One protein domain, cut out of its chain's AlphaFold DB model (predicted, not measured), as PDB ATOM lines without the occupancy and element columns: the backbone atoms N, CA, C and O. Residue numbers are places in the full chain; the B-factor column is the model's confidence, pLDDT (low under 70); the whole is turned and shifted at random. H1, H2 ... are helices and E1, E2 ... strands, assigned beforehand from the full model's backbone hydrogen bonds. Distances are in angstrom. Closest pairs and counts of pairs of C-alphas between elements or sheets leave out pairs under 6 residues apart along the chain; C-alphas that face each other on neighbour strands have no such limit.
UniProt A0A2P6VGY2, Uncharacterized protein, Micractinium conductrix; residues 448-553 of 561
ATOM      1  N   LEU A 448       7.167 141.187  27.333       87.56
ATOM      2  CA  LEU A 448       6.884 140.772  28.700       87.56
ATOM      3  C   LEU A 448       8.221 140.653  29.426       87.56
ATOM      4  O   LEU A 448       9.080 139.863  29.016       87.56
ATOM      5  N   THR A 449       8.412 141.465  30.460       90.25
ATOM      6  CA  THR A 449       9.638 141.476  31.251       90.25
ATOM      7  C   THR A 449       9.353 141.251  32.727       90.25
ATOM      8  O   THR A 449       8.261 141.518  33.226       90.25
ATOM      9  N   PHE A 450      10.345 140.725  33.434       91.62
ATOM     10  CA  PHE A 450      10.334 140.622  34.887       91.62
ATOM     11  C   PHE A 450      11.754 140.809  35.419       91.62
ATOM     12  O   PHE A 450      12.740 140.525  34.735       91.62
ATOM     13  N   LEU A 451      11.855 141.309  36.643       93.88
ATOM     14  CA  LEU A 451      13.104 141.404  37.388       93.88
ATOM     15  C   LEU A 451      13.238 140.227  38.357       93.88
ATOM     16  O   LEU A 451      12.277 139.900  39.063       93.88
ATOM     17  N   THR A 452      14.437 139.655  38.432       94.81
ATOM     18  CA  THR A 452      14.896 138.871  39.585       94.81
ATOM     19  C   THR A 452      15.972 139.656  40.313       94.81
ATOM     20  O   THR A 452      16.718 140.422  39.700       94.81
ATOM     21  N   ALA A 453      16.050 139.490  41.624       95.50
ATOM     22  CA  ALA A 453      17.137 140.037  42.408       95.50
ATOM     23  C   ALA A 453      17.650 138.988  43.394       95.50
ATOM     24  O   ALA A 453      16.870 138.414  44.154       95.50
ATOM     25  N   ASP A 454      18.960 138.772  43.358       94.50
ATOM     26  CA  ASP A 454      19.673 137.810  44.190       94.50
ATOM     27  C   ASP A 454      20.499 138.557  45.238       94.50
ATOM     28  O   ASP A 454      21.352 139.390  44.911       94.50
ATOM     29  N   VAL A 455      20.249 138.256  46.511       92.19
ATOM     30  CA  VAL A 455      20.963 138.810  47.663       92.19
ATOM     31  C   VAL A 455      21.535 137.657  48.483       92.19
ATOM     32  O   VAL A 455      20.869 137.085  49.347       92.19
ATOM     33  N   GLY A 456      22.785 137.289  48.198       88.75
ATOM     34  CA  GLY A 456      23.406 136.107  48.795       88.75
ATOM     35  C   GLY A 456      22.712 134.827  48.326       88.75
ATOM     36  O   GLY A 456      22.763 134.506  47.144       88.75
ATOM     37  N   ALA A 457      22.077 134.106  49.252       87.94
ATOM     38  CA  ALA A 457      21.311 132.892  48.956       87.94
ATOM     39  C   ALA A 457      19.805 133.146  48.743       87.94
ATOM     40  O   ALA A 457      19.077 132.214  48.408       87.94
ATOM     41  N   ALA A 458      19.323 134.374  48.965       89.00
ATOM     42  CA  ALA A 458      17.916 134.718  48.803       89.00
ATOM     43  C   ALA A 458      17.654 135.293  47.406       89.00
ATOM     44  O   ALA A 458      18.303 136.259  47.002       89.00
ATOM     45  N   THR A 459      16.659 134.746  46.711       91.19
ATOM     46  CA  THR A 459      16.205 135.219  45.398       91.19
ATOM     47  C   THR A 459      14.762 135.691  45.505       91.19
ATOM     48  O   THR A 459      13.913 134.972  46.028       91.19
ATOM     49  N   ALA A 460      14.471 136.881  44.985       90.38
ATOM     50  CA  ALA A 460      13.108 137.386  44.841       90.38
ATOM     51  C   ALA A 460      12.820 137.719  43.377       90.38
ATOM     52  O   ALA A 460      13.698 138.174  42.638       90.38
ATOM     53  N   MET A 461      11.572 137.513  42.958       90.81
ATOM     54  CA  MET A 461      11.113 137.767  41.597       90.81
ATOM     55  C   MET A 461       9.898 138.691  41.610       90.81
ATOM     56  O   MET A 461       9.043 138.617  42.487       90.81
ATOM     57  N   THR A 462       9.834 139.575  40.623       88.81
ATOM     58  CA  THR A 462       8.699 140.482  40.411       88.81
ATOM     59  C   THR A 462       7.608 139.818  39.571       88.81
ATOM     60  O   THR A 462       7.866 138.851  38.856       88.81
ATOM     61  N   HIS A 463       6.386 140.351  39.617       84.44
ATOM     62  CA  HIS A 463       5.356 139.962  38.654       84.44
ATOM     63  C   HIS A 463       5.799 140.287  37.221       84.44
ATOM     64  O   HIS A 463       6.502 141.271  36.989       84.44
ATOM     65  N   VAL A 464       5.361 139.470  36.261       84.38
ATOM     66  CA  VAL A 464       5.586 139.729  34.835       84.38
ATOM     67  C   VAL A 464       4.809 140.978  34.431       84.38
ATOM     68  O   VAL A 464       3.600 141.063  34.651       84.38
ATOM     69  N   LEU A 465       5.505 141.942  33.838       84.12
ATOM     70  CA  LEU A 465       4.957 143.221  33.400       84.12
ATOM     71  C   LEU A 465       5.117 143.373  31.886       84.12
ATOM     72  O   LEU A 465       6.057 142.861  31.281       84.12
ATOM     73  N   THR A 466       4.189 144.089  31.261       82.44
ATOM     74  CA  THR A 466       4.303 144.501  29.858       82.44
ATOM     75  C   THR A 466       5.158 145.756  29.755       82.44
ATOM     76  O   THR A 466       4.860 146.755  30.411       82.44
ATOM     77  N   GLY A 467       6.186 145.718  28.907       80.88
ATOM     78  CA  GLY A 467       7.071 146.852  28.657       80.88
ATOM     79  C   GLY A 467       8.415 146.741  29.372       80.88
ATOM     80  O   GLY A 467       8.759 145.715  29.954       80.88
ATOM     81  N   THR A 468       9.216 147.800  29.266       70.44
ATOM     82  CA  THR A 468      10.576 147.881  29.830       70.44
ATOM     83  C   THR A 468      10.656 148.729  31.098       70.44
ATOM     84  O   THR A 468      11.695 148.754  31.753       70.44
ATOM     85  N   GLU A 469       9.583 149.441  31.438       77.50
ATOM     86  CA  GLU A 469       9.492 150.230  32.662       77.50
ATOM     87  C   GLU A 469       8.837 149.395  33.759       77.50
ATOM     88  O   GLU A 469       7.654 149.065  33.698       77.50
ATOM     89  N   VAL A 470       9.628 149.043  34.769       74.88
ATOM     90  CA  VAL A 470       9.189 148.230  35.899       74.88
ATOM     91  C   VAL A 470       9.258 149.078  37.163       74.88
ATOM     92  O   VAL A 470      10.338 149.499  37.576       74.88
ATOM     93  N   ASN A 471       8.106 149.330  37.783       80.38
ATOM     94  CA  ASN A 471       8.010 150.020  39.068       80.38
ATOM     95  C   ASN A 471       7.448 149.048  40.105       80.38
ATOM     96  O   ASN A 471       6.255 148.756  40.108       80.38
ATOM     97  N   THR A 472       8.322 148.486  40.936       84.19
ATOM     98  CA  THR A 472       7.974 147.370  41.820       84.19
ATOM     99  C   THR A 472       8.794 147.383  43.103       84.19
ATOM    100  O   THR A 472       9.853 148.010  43.175       84.19
ATOM    101  N   LEU A 473       8.283 146.688  44.117       83.25
ATOM    102  CA  LEU A 473       8.912 146.510  45.417       83.25
ATOM    103  C   LEU A 473       9.305 145.039  45.572       83.25
ATOM    104  O   LEU A 473       8.448 144.162  45.508       83.25
ATOM    105  N   LEU A 474      10.589 144.785  45.814       84.69
ATOM    106  CA  LEU A 474      11.093 143.467  46.192       84.69
ATOM    107  C   LEU A 474      11.435 143.468  47.679       84.69
ATOM    108  O   LEU A 474      12.123 144.371  48.156       84.69
ATOM    109  N   GLN A 475      10.938 142.468  48.403       85.31
ATOM    110  CA  GLN A 475      11.191 142.286  49.829       85.31
ATOM    111  C   GLN A 475      11.985 141.000  50.043       85.31
ATOM    112  O   GLN A 475      11.694 139.978  49.426       85.31
ATOM    113  N   PHE A 476      12.989 141.072  50.913       82.44
ATOM    114  CA  PHE A 476      13.857 139.957  51.271       82.44
ATOM    115  C   PHE A 476      13.858 139.790  52.785       82.44
ATOM    116  O   PHE A 476      14.060 140.764  53.512       82.44
ATOM    117  N   GLU A 477      13.701 138.556  53.250       82.19
ATOM    118  CA  GLU A 477      13.900 138.199  54.651       82.19
ATOM    119  C   GLU A 477      15.317 137.649  54.817       82.19
ATOM    120  O   GLU A 477      15.616 136.504  54.489       82.19
ATOM    121  N   LEU A 478      16.225 138.511  55.272       81.12
ATOM    122  CA  LEU A 478      17.624 138.170  55.508       81.12
ATOM    123  C   LEU A 478      17.924 138.299  57.000       81.12
ATOM    124  O   LEU A 478      17.549 139.286  57.634       81.12
ATOM    125  N   GLY A 479      18.647 137.328  57.559       82.44
ATOM    126  CA  GLY A 479      19.195 137.464  58.907       82.44
ATOM    127  C   GLY A 479      20.141 138.671  58.998       82.44
ATOM    128  O   GLY A 479      20.859 138.982  58.046       82.44
ATOM    129  N   GLN A 480      20.190 139.340  60.156       79.25
ATOM    130  CA  GLN A 480      21.046 140.523  60.343       79.25
ATOM    131  C   GLN A 480      22.540 140.231  60.120       79.25
ATOM    132  O   GLN A 480      23.233 141.040  59.507       79.25
ATOM    133  N   ALA A 481      23.034 139.080  60.592       79.38
ATOM    134  CA  ALA A 481      24.435 138.684  60.441       79.38
ATOM    135  C   ALA A 481      24.865 138.520  58.963       79.38
ATOM    136  O   ALA A 481      25.791 139.224  58.554       79.38
ATOM    137  N   PRO A 482      24.181 137.708  58.126       82.00
ATOM    138  CA  PRO A 482      24.548 137.564  56.715       82.00
ATOM    139  C   PRO A 482      24.376 138.861  55.913       82.00
ATOM    140  O   PRO A 482      25.185 139.138  55.029       82.00
ATOM    141  N   LEU A 483      23.383 139.700  56.239       81.75
ATOM    142  CA  LEU A 483      23.227 141.011  55.599       81.75
ATOM    143  C   LEU A 483      24.409 141.942  55.912       81.75
ATOM    144  O   LEU A 483      24.921 142.621  55.020       81.75
ATOM    145  N   ALA A 484      24.862 141.969  57.170       82.12
ATOM    146  CA  ALA A 484      25.994 142.788  57.586       82.12
ATOM    147  C   ALA A 484      27.318 142.308  56.971       82.12
ATOM    148  O   ALA A 484      28.140 143.137  56.582       82.12
ATOM    149  N   GLU A 485      27.524 140.995  56.850       86.06
ATOM    150  CA  GLU A 485      28.697 140.421  56.179       86.06
ATOM    151  C   GLU A 485      28.723 140.760  54.685       86.06
ATOM    152  O   GLU A 485      29.735 141.268  54.194       86.06
ATOM    153  N   LEU A 486      27.595 140.584  53.986       84.88
ATOM    154  CA  LEU A 486      27.444 140.976  52.582       84.88
ATOM    155  C   LEU A 486      27.727 142.466  52.377       84.88
ATOM    156  O   LEU A 486      28.485 142.832  51.483       84.88
ATOM    157  N   ALA A 487      27.161 143.331  53.221       83.31
ATOM    158  CA  ALA A 487      27.334 144.772  53.081       83.31
ATOM    159  C   ALA A 487      28.767 145.240  53.405       83.31
ATOM    160  O   ALA A 487      29.285 146.121  52.716       83.31
ATOM    161  N   ARG A 488      29.439 144.648  54.407       85.50
ATOM    162  CA  ARG A 488      30.840 144.980  54.745       85.50
ATOM    163  C   ARG A 488      31.836 144.467  53.710       85.50
ATOM    164  O   ARG A 488      32.840 145.128  53.470       85.50
ATOM    165  N   GLY A 489      31.556 143.326  53.083       85.62
ATOM    166  CA  GLY A 489      32.396 142.750  52.030       85.62
ATOM    167  C   GLY A 489      32.341 143.496  50.692       85.62
ATOM    168  O   GLY A 489      32.933 143.032  49.724       85.62
ATOM    169  N   GLY A 490      31.607 144.613  50.602       85.69
ATOM    170  CA  GLY A 490      31.329 145.279  49.325       85.69
ATOM    171  C   GLY A 490      30.390 144.473  48.422       85.69
ATOM    172  O   GLY A 490      30.311 144.736  47.224       85.69
ATOM    173  N   GLY A 491      29.683 143.489  48.986       85.56
ATOM    174  CA  GLY A 491      28.685 142.699  48.287       85.56
ATOM    175  C   GLY A 491      27.520 143.561  47.803       85.56
ATOM    176  O   GLY A 491      27.139 144.568  48.412       85.56
ATOM    177  N   GLY A 492      26.948 143.160  46.673       91.38
ATOM    178  CA  GLY A 492      25.790 143.803  46.068       91.38
ATOM    179  C   GLY A 492      24.677 142.802  45.793       91.38
ATOM    180  O   GLY A 492      24.934 141.605  45.676       91.38
ATOM    181  N   ALA A 493      23.453 143.302  45.659       94.38
ATOM    182  CA  ALA A 493      22.357 142.535  45.090       94.38
ATOM    183  C   ALA A 493      22.535 142.456  43.570       94.38
ATOM    184  O   ALA A 493      22.710 143.488  42.915       94.38
ATOM    185  N   LEU A 494      22.493 141.256  42.996       96.19
ATOM    186  CA  LEU A 494      22.489 141.084  41.548       96.19
ATOM    187  C   LEU A 494      21.048 141.181  41.057       96.19
ATOM    188  O   LEU A 494      20.249 140.285  41.299       96.19
ATOM    189  N   VAL A 495      20.712 142.266  40.366       96.00
ATOM    190  CA  VAL A 495      19.394 142.466  39.761       96.00
ATOM    191  C   VAL A 495      19.482 142.131  38.281       96.00
ATOM    192  O   VAL A 495      20.303 142.705  37.567       96.00
ATOM    193  N   GLN A 496      18.639 141.224  37.803       95.56
ATOM    194  CA  GLN A 496      18.585 140.809  36.405       95.56
ATOM    195  C   GLN A 496      17.212 141.121  35.814       95.56
ATOM    196  O   GLN A 496      16.182 140.820  36.410       95.56
ATOM    197  N   LEU A 497      17.209 141.729  34.629       94.31
ATOM    198  CA  LEU A 497      16.022 141.957  33.817       94.31
ATOM    199  C   LEU A 497      15.917 140.850  32.781       94.31
ATOM    200  O   LEU A 497      16.801 140.701  31.937       94.31
ATOM    201  N   HIS A 498      14.812 140.123  32.816       93.38
ATOM    202  CA  HIS A 498      14.529 139.019  31.912       93.38
ATOM    203  C   HIS A 498      13.395 139.380  30.969       93.38
ATOM    204  O   HIS A 498      12.470 140.104  31.333       93.38
ATOM    205  N   ARG A 499      13.459 138.843  29.753       91.38
ATOM    206  CA  ARG A 499      12.368 138.838  28.781       91.38
ATOM    207  C   ARG A 499      11.806 137.433  28.688       91.38
ATOM    208  O   ARG A 499      12.557 136.501  28.411       91.38
ATOM    209  N   CYS A 500      10.497 137.290  28.840       88.62
ATOM    210  CA  CYS A 500       9.822 136.033  28.540       88.62
ATOM    211  C   CYS A 500       9.855 135.811  27.021       88.62
ATOM    212  O   CYS A 500       9.358 136.651  26.262       88.62
ATOM    213  N   ALA A 501      10.431 134.703  26.552       79.44
ATOM    214  CA  ALA A 501      10.263 134.305  25.162       79.44
ATOM    215  C   ALA A 501       8.803 133.865  24.993       79.44
ATOM    216  O   ALA A 501       8.330 132.968  25.683       79.44
ATOM    217  N   GLY A 502       8.053 134.546  24.125       61.25
ATOM    218  CA  GLY A 502       6.632 134.277  23.886       61.25
ATOM    219  C   GLY A 502       6.389 132.959  23.142       61.25
ATOM    220  O   GLY A 502       5.897 132.983  22.017       61.25
ATOM    221  N   GLY A 503       6.753 131.824  23.742       56.41
ATOM    222  CA  GLY A 503       6.481 130.470  23.263       56.41
ATOM    223  C   GLY A 503       5.516 129.756  24.210       56.41
ATOM    224  O   GLY A 503       5.745 129.691  25.412       56.41
ATOM    225  N   SER A 504       4.413 129.231  23.678       45.84
ATOM    226  CA  SER A 504       3.247 128.704  24.407       45.84
ATOM    227  C   SER A 504       3.458 127.373  25.160       45.84
ATOM    228  O   SER A 504       2.572 126.522  25.137       45.84
ATOM    229  N   GLY A 505       4.592 127.156  25.831       49.75
ATOM    230  CA  GLY A 505       4.780 125.900  26.571       49.75
ATOM    231  C   GLY A 505       6.123 125.641  27.246       49.75
ATOM    232  O   GLY A 505       6.320 124.533  27.733       49.75
ATOM    233  N   GLY A 506       7.040 126.610  27.300       54.22
ATOM    234  CA  GLY A 506       8.313 126.471  28.011       54.22
ATOM    235  C   GLY A 506       8.680 127.773  28.709       54.22
ATOM    236  O   GLY A 506       8.428 128.850  28.169       54.22
ATOM    237  N   VAL A 507       9.249 127.686  29.914       65.19
ATOM    238  CA  VAL A 507       9.758 128.838  30.681       65.19
ATOM    239  C   VAL A 507      11.112 129.256  30.100       65.19
ATOM    240  O   VAL A 507      12.130 129.265  30.783       65.19
ATOM    241  N   ASP A 508      11.135 129.560  28.806       84.69
ATOM    242  CA  ASP A 508      12.317 130.106  28.162       84.69
ATOM    243  C   ASP A 508      12.295 131.617  28.388       84.69
ATOM    244  O   ASP A 508      11.429 132.347  27.896       84.69
ATOM    245  N   TYR A 509      13.240 132.101  29.186       90.69
ATOM    246  CA  TYR A 509      13.472 133.523  29.375       90.69
ATOM    247  C   TYR A 509      14.919 133.866  29.043       90.69
ATOM    248  O   TYR A 509      15.842 133.083  29.254       90.69
ATOM    249  N   GLU A 510      15.107 135.058  28.488       93.25
ATOM    250  CA  GLU A 510      16.414 135.596  28.132       93.25
ATOM    251  C   GLU A 510      16.737 136.750  29.078       93.25
ATOM    252  O   GLU A 510      15.976 137.717  29.166       93.25
ATOM    253  N   THR A 511      17.879 136.687  29.762       94.31
ATOM    254  CA  THR A 511      18.378 137.824  30.540       94.31
ATOM    255  C   THR A 511      18.815 138.937  29.589       94.31
ATOM    256  O   THR A 511      19.803 138.817  28.865       94.31
ATOM    257  N   LEU A 512      18.067 140.037  29.585       93.25
ATOM    258  CA  LEU A 512      18.341 141.209  28.762       93.25
ATOM    259  C   LEU A 512      19.475 142.050  29.337       93.25
ATOM    260  O   LEU A 512      20.300 142.567  28.585       93.25
ATOM    261  N   ALA A 513      19.478 142.230  30.657       95.88
ATOM    262  CA  ALA A 513      20.428 143.087  31.343       95.88
ATOM    263  C   ALA A 513      20.602 142.676  32.805       95.88
ATOM    264  O   ALA A 513      19.719 142.061  33.397       95.88
ATOM    265  N   SER A 514      21.720 143.069  33.401       97.12
ATOM    266  CA  SER A 514      22.007 142.880  34.820       97.12
ATOM    267  C   SER A 514      22.617 144.141  35.426       97.12
ATOM    268  O   SER A 514      23.294 144.907  34.742       97.12
ATOM    269  N   ALA A 515      22.356 144.381  36.703       97.19
ATOM    270  CA  ALA A 515      22.962 145.445  37.486       97.19
ATOM    271  C   ALA A 515      23.371 144.897  38.850       97.19
ATOM    272  O   ALA A 515      22.653 144.098  39.447       97.19
ATOM    273  N   GLN A 516      24.506 145.368  39.355       96.56
ATOM    274  CA  GLN A 516      24.931 145.087  40.717       96.56
ATOM    275  C   GLN A 516      24.579 146.289  41.592       96.56
ATOM    276  O   GLN A 516      25.120 147.381  41.420       96.56
ATOM    277  N   VAL A 517      23.620 146.096  42.491       95.50
ATOM    278  CA  VAL A 517      23.122 147.123  43.403       95.50
ATOM    279  C   VAL A 517      23.937 147.061  44.698       95.50
ATOM    280  O   VAL A 517      23.833 146.074  45.427       95.50
ATOM    281  N   PRO A 518      24.767 148.069  45.010       93.62
ATOM    282  CA  PRO A 518      25.589 148.062  46.214       93.62
ATOM    283  C   PRO A 518      24.726 148.109  47.479       93.62
ATOM    284  O   PRO A 518      23.881 148.988  47.642       93.62
ATOM    285  N   LEU A 519      24.985 147.194  48.415       91.56
ATOM    286  CA  LEU A 519      24.262 147.138  49.692       91.56
ATOM    287  C   LEU A 519      24.897 148.013  50.778       91.56
ATOM    288  O   LEU A 519      24.288 148.222  51.822       91.56
ATOM    289  N   GLY A 520      26.088 148.575  50.541       86.25
ATOM    290  CA  GLY A 520      26.803 149.397  51.527       86.25
ATOM    291  C   GLY A 520      25.998 150.599  52.042       86.25
ATOM    292  O   GLY A 520      26.136 150.981  53.202       86.25
ATOM    293  N   GLY A 521      25.086 151.143  51.226       82.75
ATOM    294  CA  GLY A 521      24.188 152.230  51.630       82.75
ATOM    295  C   GLY A 521      23.199 151.855  52.743       82.75
ATOM    296  O   GLY A 521      22.756 152.740  53.470       82.75
ATOM    297  N   LEU A 522      22.891 150.564  52.928       83.19
ATOM    298  CA  LEU A 522      22.017 150.088  54.007       83.19
ATOM    299  C   LEU A 522      22.653 150.235  55.393       83.19
ATOM    300  O   LEU A 522      21.932 150.433  56.363       83.19
ATOM    301  N   LEU A 523      23.985 150.161  55.493       79.69
ATOM    302  CA  LEU A 523      24.698 150.302  56.770       79.69
ATOM    303  C   LEU A 523      24.754 151.755  57.252       79.69
ATOM    304  O   LEU A 523      24.859 152.001  58.449       79.69
ATOM    305  N   ALA A 524      24.702 152.708  56.319       76.81
ATOM    306  CA  ALA A 524      24.745 154.138  56.610       76.81
ATOM    307  C   ALA A 524      23.350 154.754  56.813       76.81
ATOM    308  O   ALA A 524      23.242 155.880  57.300       76.81
ATOM    309  N   ALA A 525      22.283 154.050  56.419       75.94
ATOM    310  CA  ALA A 525      20.922 154.540  56.568       75.94
ATOM    311  C   ALA A 525      20.503 154.525  58.053       75.94
ATOM    312  O   ALA A 525      20.735 153.528  58.744       75.94
ATOM    313  N   PRO A 526      19.882 155.602  58.569       72.00
ATOM    314  CA  PRO A 526      19.402 155.625  59.943       72.00
ATOM    315  C   PRO A 526      18.359 154.521  60.142       72.00
ATOM    316  O   PRO A 526      17.411 154.402  59.369       72.00
ATOM    317  N   GLN A 527      18.540 153.694  61.171       67.25
ATOM    318  CA  GLN A 527      17.624 152.593  61.457       67.25
ATOM    319  C   GLN A 527      16.288 153.157  61.957       67.25
ATOM    320  O   GLN A 527      16.191 153.683  63.062       67.25
ATOM    321  N   GLY A 528      15.249 153.070  61.127       69.12
ATOM    322  CA  GLY A 528      13.902 153.506  61.475       69.12
ATOM    323  C   GLY A 528      12.873 153.074  60.427       69.12
ATOM    324  O   GLY A 528      13.207 152.966  59.248       69.12
ATOM    325  N   PRO A 529      11.605 152.853  60.816       59.81
ATOM    326  CA  PRO A 529      10.567 152.295  59.941       59.81
ATOM    327  C   PRO A 529      10.184 153.183  58.741       59.81
ATOM    328  O   PRO A 529       9.473 152.714  57.858       59.81
ATOM    329  N   ALA A 530      10.650 154.437  58.693       60.12
ATOM    330  CA  ALA A 530      10.372 155.399  57.621       60.12
ATOM    331  C   ALA A 530      11.631 155.917  56.896       60.12
ATOM    332  O   ALA A 530      11.524 156.740  55.988       60.12
ATOM    333  N   ALA A 531      12.827 155.461  57.275       66.50
ATOM    334  CA  ALA A 531      14.078 155.947  56.702       66.50
ATOM    335  C   ALA A 531      14.474 155.121  55.468       66.50
ATOM    336  O   ALA A 531      15.382 154.295  55.510       66.50
ATOM    337  N   ALA A 532      13.771 155.327  54.352       70.19
ATOM    338  CA  ALA A 532      14.243 154.821  53.068       70.19
ATOM    339  C   ALA A 532      15.527 155.565  52.673       70.19
ATOM    340  O   ALA A 532      15.584 156.796  52.747       70.19
ATOM    341  N   ALA A 533      16.550 154.829  52.234       77.44
ATOM    342  CA  ALA A 533      17.719 155.453  51.631       77.44
ATOM    343  C   ALA A 533      17.279 156.308  50.423       77.44
ATOM    344  O   ALA A 533      16.316 155.941  49.733       77.44
ATOM    345  N   PRO A 534      17.960 157.436  50.144       84.06
ATOM    346  CA  PRO A 534      17.638 158.267  48.989       84.06
ATOM    347  C   PRO A 534      17.647 157.427  47.709       84.06
ATOM    348  O   PRO A 534      18.414 156.472  47.587       84.06
ATOM    349  N   ARG A 535      16.788 157.787  46.749       90.06
ATOM    350  CA  ARG A 535      16.704 157.100  45.455       90.06
ATOM    351  C   ARG A 535      18.068 157.145  44.765       90.06
ATOM    352  O   ARG A 535      18.596 158.220  44.491       90.06
ATOM    353  N   GLN A 536      18.619 155.975  44.482       93.38
ATOM    354  CA  GLN A 536      19.894 155.793  43.803       93.38
ATOM    355  C   GLN A 536      19.666 155.250  42.395       93.38
ATOM    356  O   GLN A 536      18.595 154.740  42.059       93.38
ATOM    357  N   ARG A 537      20.688 155.391  41.552       95.25
ATOM    358  CA  ARG A 537      20.674 154.948  40.160       95.25
ATOM    359  C   ARG A 537      21.914 154.111  39.890       95.25
ATOM    360  O   ARG A 537      23.018 154.553  40.192       95.25
ATOM    361  N   CYS A 538      21.742 152.949  39.273       95.94
ATOM    362  CA  CYS A 538      22.846 152.149  38.747       95.94
ATOM    363  C   CYS A 538      22.644 151.835  37.254       95.94
ATOM    364  O   CYS A 538      21.508 151.683  36.797       95.94
ATOM    365  N   PRO A 539      23.724 151.763  36.464       96.56
ATOM    366  CA  PRO A 539      23.645 151.331  35.072       96.56
ATOM    367  C   PRO A 539      23.250 149.849  34.963       96.56
ATOM    368  O   PRO A 539      23.695 149.018  35.751       96.56
ATOM    369  N   LEU A 540      22.412 149.533  33.971       96.12
ATOM    370  CA  LEU A 540      22.086 148.163  33.563       96.12
ATOM    371  C   LEU A 540      23.010 147.751  32.417       96.12
ATOM    372  O   LEU A 540      23.134 148.490  31.436       96.12
ATOM    373  N   TYR A 541      23.613 146.571  32.521       96.88
ATOM    374  CA  TYR A 541      24.590 146.052  31.572       96.88
ATOM    375  C   TYR A 541      24.091 144.807  30.848       96.88
ATOM    376  O   TYR A 541      23.572 143.880  31.469       96.88
ATOM    377  N   ARG A 542      24.330 144.750  29.537       95.81
ATOM    378  CA  ARG A 542      24.254 143.527  28.733       95.81
ATOM    379  C   ARG A 542      25.665 143.190  28.261       95.81
ATOM    380  O   ARG A 542      26.191 143.843  27.359       95.81
ATOM    381  N   GLY A 543      26.309 142.224  28.917       94.25
ATOM    382  CA  GLY A 543      27.753 142.029  28.772       94.25
ATOM    383  C   GLY A 543      28.499 143.288  29.225       94.25
ATOM    384  O   GLY A 543      28.329 143.722  30.359       94.25
ATOM    385  N   ASN A 544      29.256 143.915  28.323       94.50
ATOM    386  CA  ASN A 544      30.036 145.124  28.627       94.50
ATOM    387  C   ASN A 544      29.339 146.436  28.216       94.50
ATOM    388  O   ASN A 544      29.911 147.512  28.382       94.50
ATOM    389  N   GLN A 545      28.125 146.376  27.657       96.69
ATOM    390  CA  GLN A 545      27.412 147.555  27.161       96.69
ATOM    391  C   GLN A 545      26.358 148.033  28.162       96.69
ATOM    392  O   GLN A 545      25.535 147.244  28.623       96.69
ATOM    393  N   VAL A 546      26.340 149.340  28.450       95.81
ATOM    394  CA  VAL A 546      25.262 149.976  29.223       95.81
ATOM    395  C   VAL A 546      24.017 150.076  28.342       95.81
ATOM    396  O   VAL A 546      24.039 150.754  27.315       95.81
ATOM    397  N   VAL A 547      22.936 149.410  28.744       94.31
ATOM    398  CA  VAL A 547      21.662 149.351  27.999       94.31
ATOM    399  C   VAL A 547      20.538 150.148  28.660       94.31
ATOM    400  O   VAL A 547      19.512 150.399  28.036       94.31
ATOM    401  N   GLY A 548      20.719 150.572  29.912       93.12
ATOM    402  CA  GLY A 548      19.702 151.320  30.640       93.12
ATOM    403  C   GLY A 548      20.162 151.780  32.016       93.12
ATOM    404  O   GLY A 548      21.352 151.798  32.338       93.12
ATOM    405  N   SER A 549      19.209 152.186  32.848       94.50
ATOM    406  CA  SER A 549      19.464 152.581  34.231       94.50
ATOM    407  C   SER A 549      18.366 152.049  35.138       94.50
ATOM    408  O   SER A 549      17.189 152.249  34.860       94.50
ATOM    409  N   LEU A 550      18.768 151.401  36.225       94.44
ATOM    410  CA  LEU A 550      17.890 150.948  37.290       94.44
ATOM    411  C   LEU A 550      17.874 152.011  38.389       94.44
ATOM    412  O   LEU A 550      18.922 152.381  38.922       94.44
ATOM    413  N   TRP A 551      16.683 152.501  38.716       93.88
ATOM    414  CA  TRP A 551      16.453 153.374  39.862       93.88
ATOM    415  C   TRP A 551      15.953 152.532  41.028       93.88
ATOM    416  O   TRP A 551      14.995 151.781  40.869       93.88
ATOM    417  N   TYR A 552      16.578 152.659  42.195       92.88
ATOM    418  CA  TYR A 552      16.250 151.844  43.362       92.88
ATOM    419  C   TYR A 552      16.335 152.651  44.661       92.88
ATOM    420  O   TYR A 552      16.979 153.697  44.734       92.88
ATOM    421  N   SER A 553      15.663 152.159  45.697       90.88
ATOM    422  CA  SER A 553      15.766 152.646  47.073       90.88
ATOM    423  C   SER A 553      15.840 151.438  47.992       90.88
ATOM    424  O   SER A 553      15.039 150.516  47.850       90.88
TER     425      SER A 553
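Overview. This is residues 448 to 553 of the 561 residues of an uncharacterized protein of Micractinium conductrix (UniProt A0A2P6VGY2). A twisted sheet of four strands, E2, E1, E3 and E4, has the hairpin E5 and E6 crossed over one face towards its E4 edge, making a small sandwich whose sheets are only partly face to face. Two short helices, H1 and H2, sit at one end of the long axis, the loop of residues 501 to 508 reaches the other end, and residues 526 to 531 stick out near the helices. The printed part has 106 residues, with two named helices and six named strands in the order E1, E2, H1, E3, E4, H2, E5, E6. Both sheets, E2 - E1 - E3 - E4 and E5 - E6, are antiparallel, and the class is mixed, helices and strands. The whole is compact, with a radius of gyration of the C-alphas of 14.9 A, and elongated in outline, spanning 46 by 26 by 26 A.

Arrangement. E1, residues 448 to 455, and E2, residues 458 to 461, form an antiparallel hairpin, with N 453 and O 460 within hydrogen-bond range at 2.9 A. E1 is also the antiparallel neighbour of E3, residues 492 to 500, with N 452 and O 496 2.9 A apart. E3 forms a hairpin with E4, residues 509 to 518, where N 495 and O 515 are 2.8 A apart; E4 bends by 62 degrees at residue 512. H1, residues 480 to 488, only grazes this sheet, with its residues 482 to 487. E2, H1 and E3 are a split strand-helix-strand unit, two strands running the same way with E1 between them, and its crossover is right-handed. H2, residues 521 to 524, is not on the sheet; it and H1 only just touch, with 3 pairs of C-alphas within 8 A, the closest being Ala 487 and Leu 523 at 7.2 A. Every O i to N i+4 pair in H1 is within hydrogen-bond range; H2 is too short for one. E5, residues 536 to 542, and E6, residues 545 to 552, form a hairpin, with N 538 and O 550 2.9 A apart. In the sandwich, two sheets face to face, the strands of one stand at 61 degrees to those of the other; the closest C-alphas of E4 and E5, Ala 513 and Arg 542, are 4.7 A apart.

Along the chain. E1 begins at C-alpha 448 (6.884, 140.772, 28.700) and is 23.7 A long. E3 measures 25.0 A, E4 25.3 A and E5 19.9 A. E6, 20.1 A long, ends at C-alpha 552 (16.250, 151.844, 43.362).

Size, cuts and confidence. The C-alphas farthest apart, Ser 504 and Pro 526, are 47.4 A apart. The printed part has no cut. The links E2 to H1 and H2 to E5 are long. Residues 502 to 507 and 527 to 531 have pLDDT under 70.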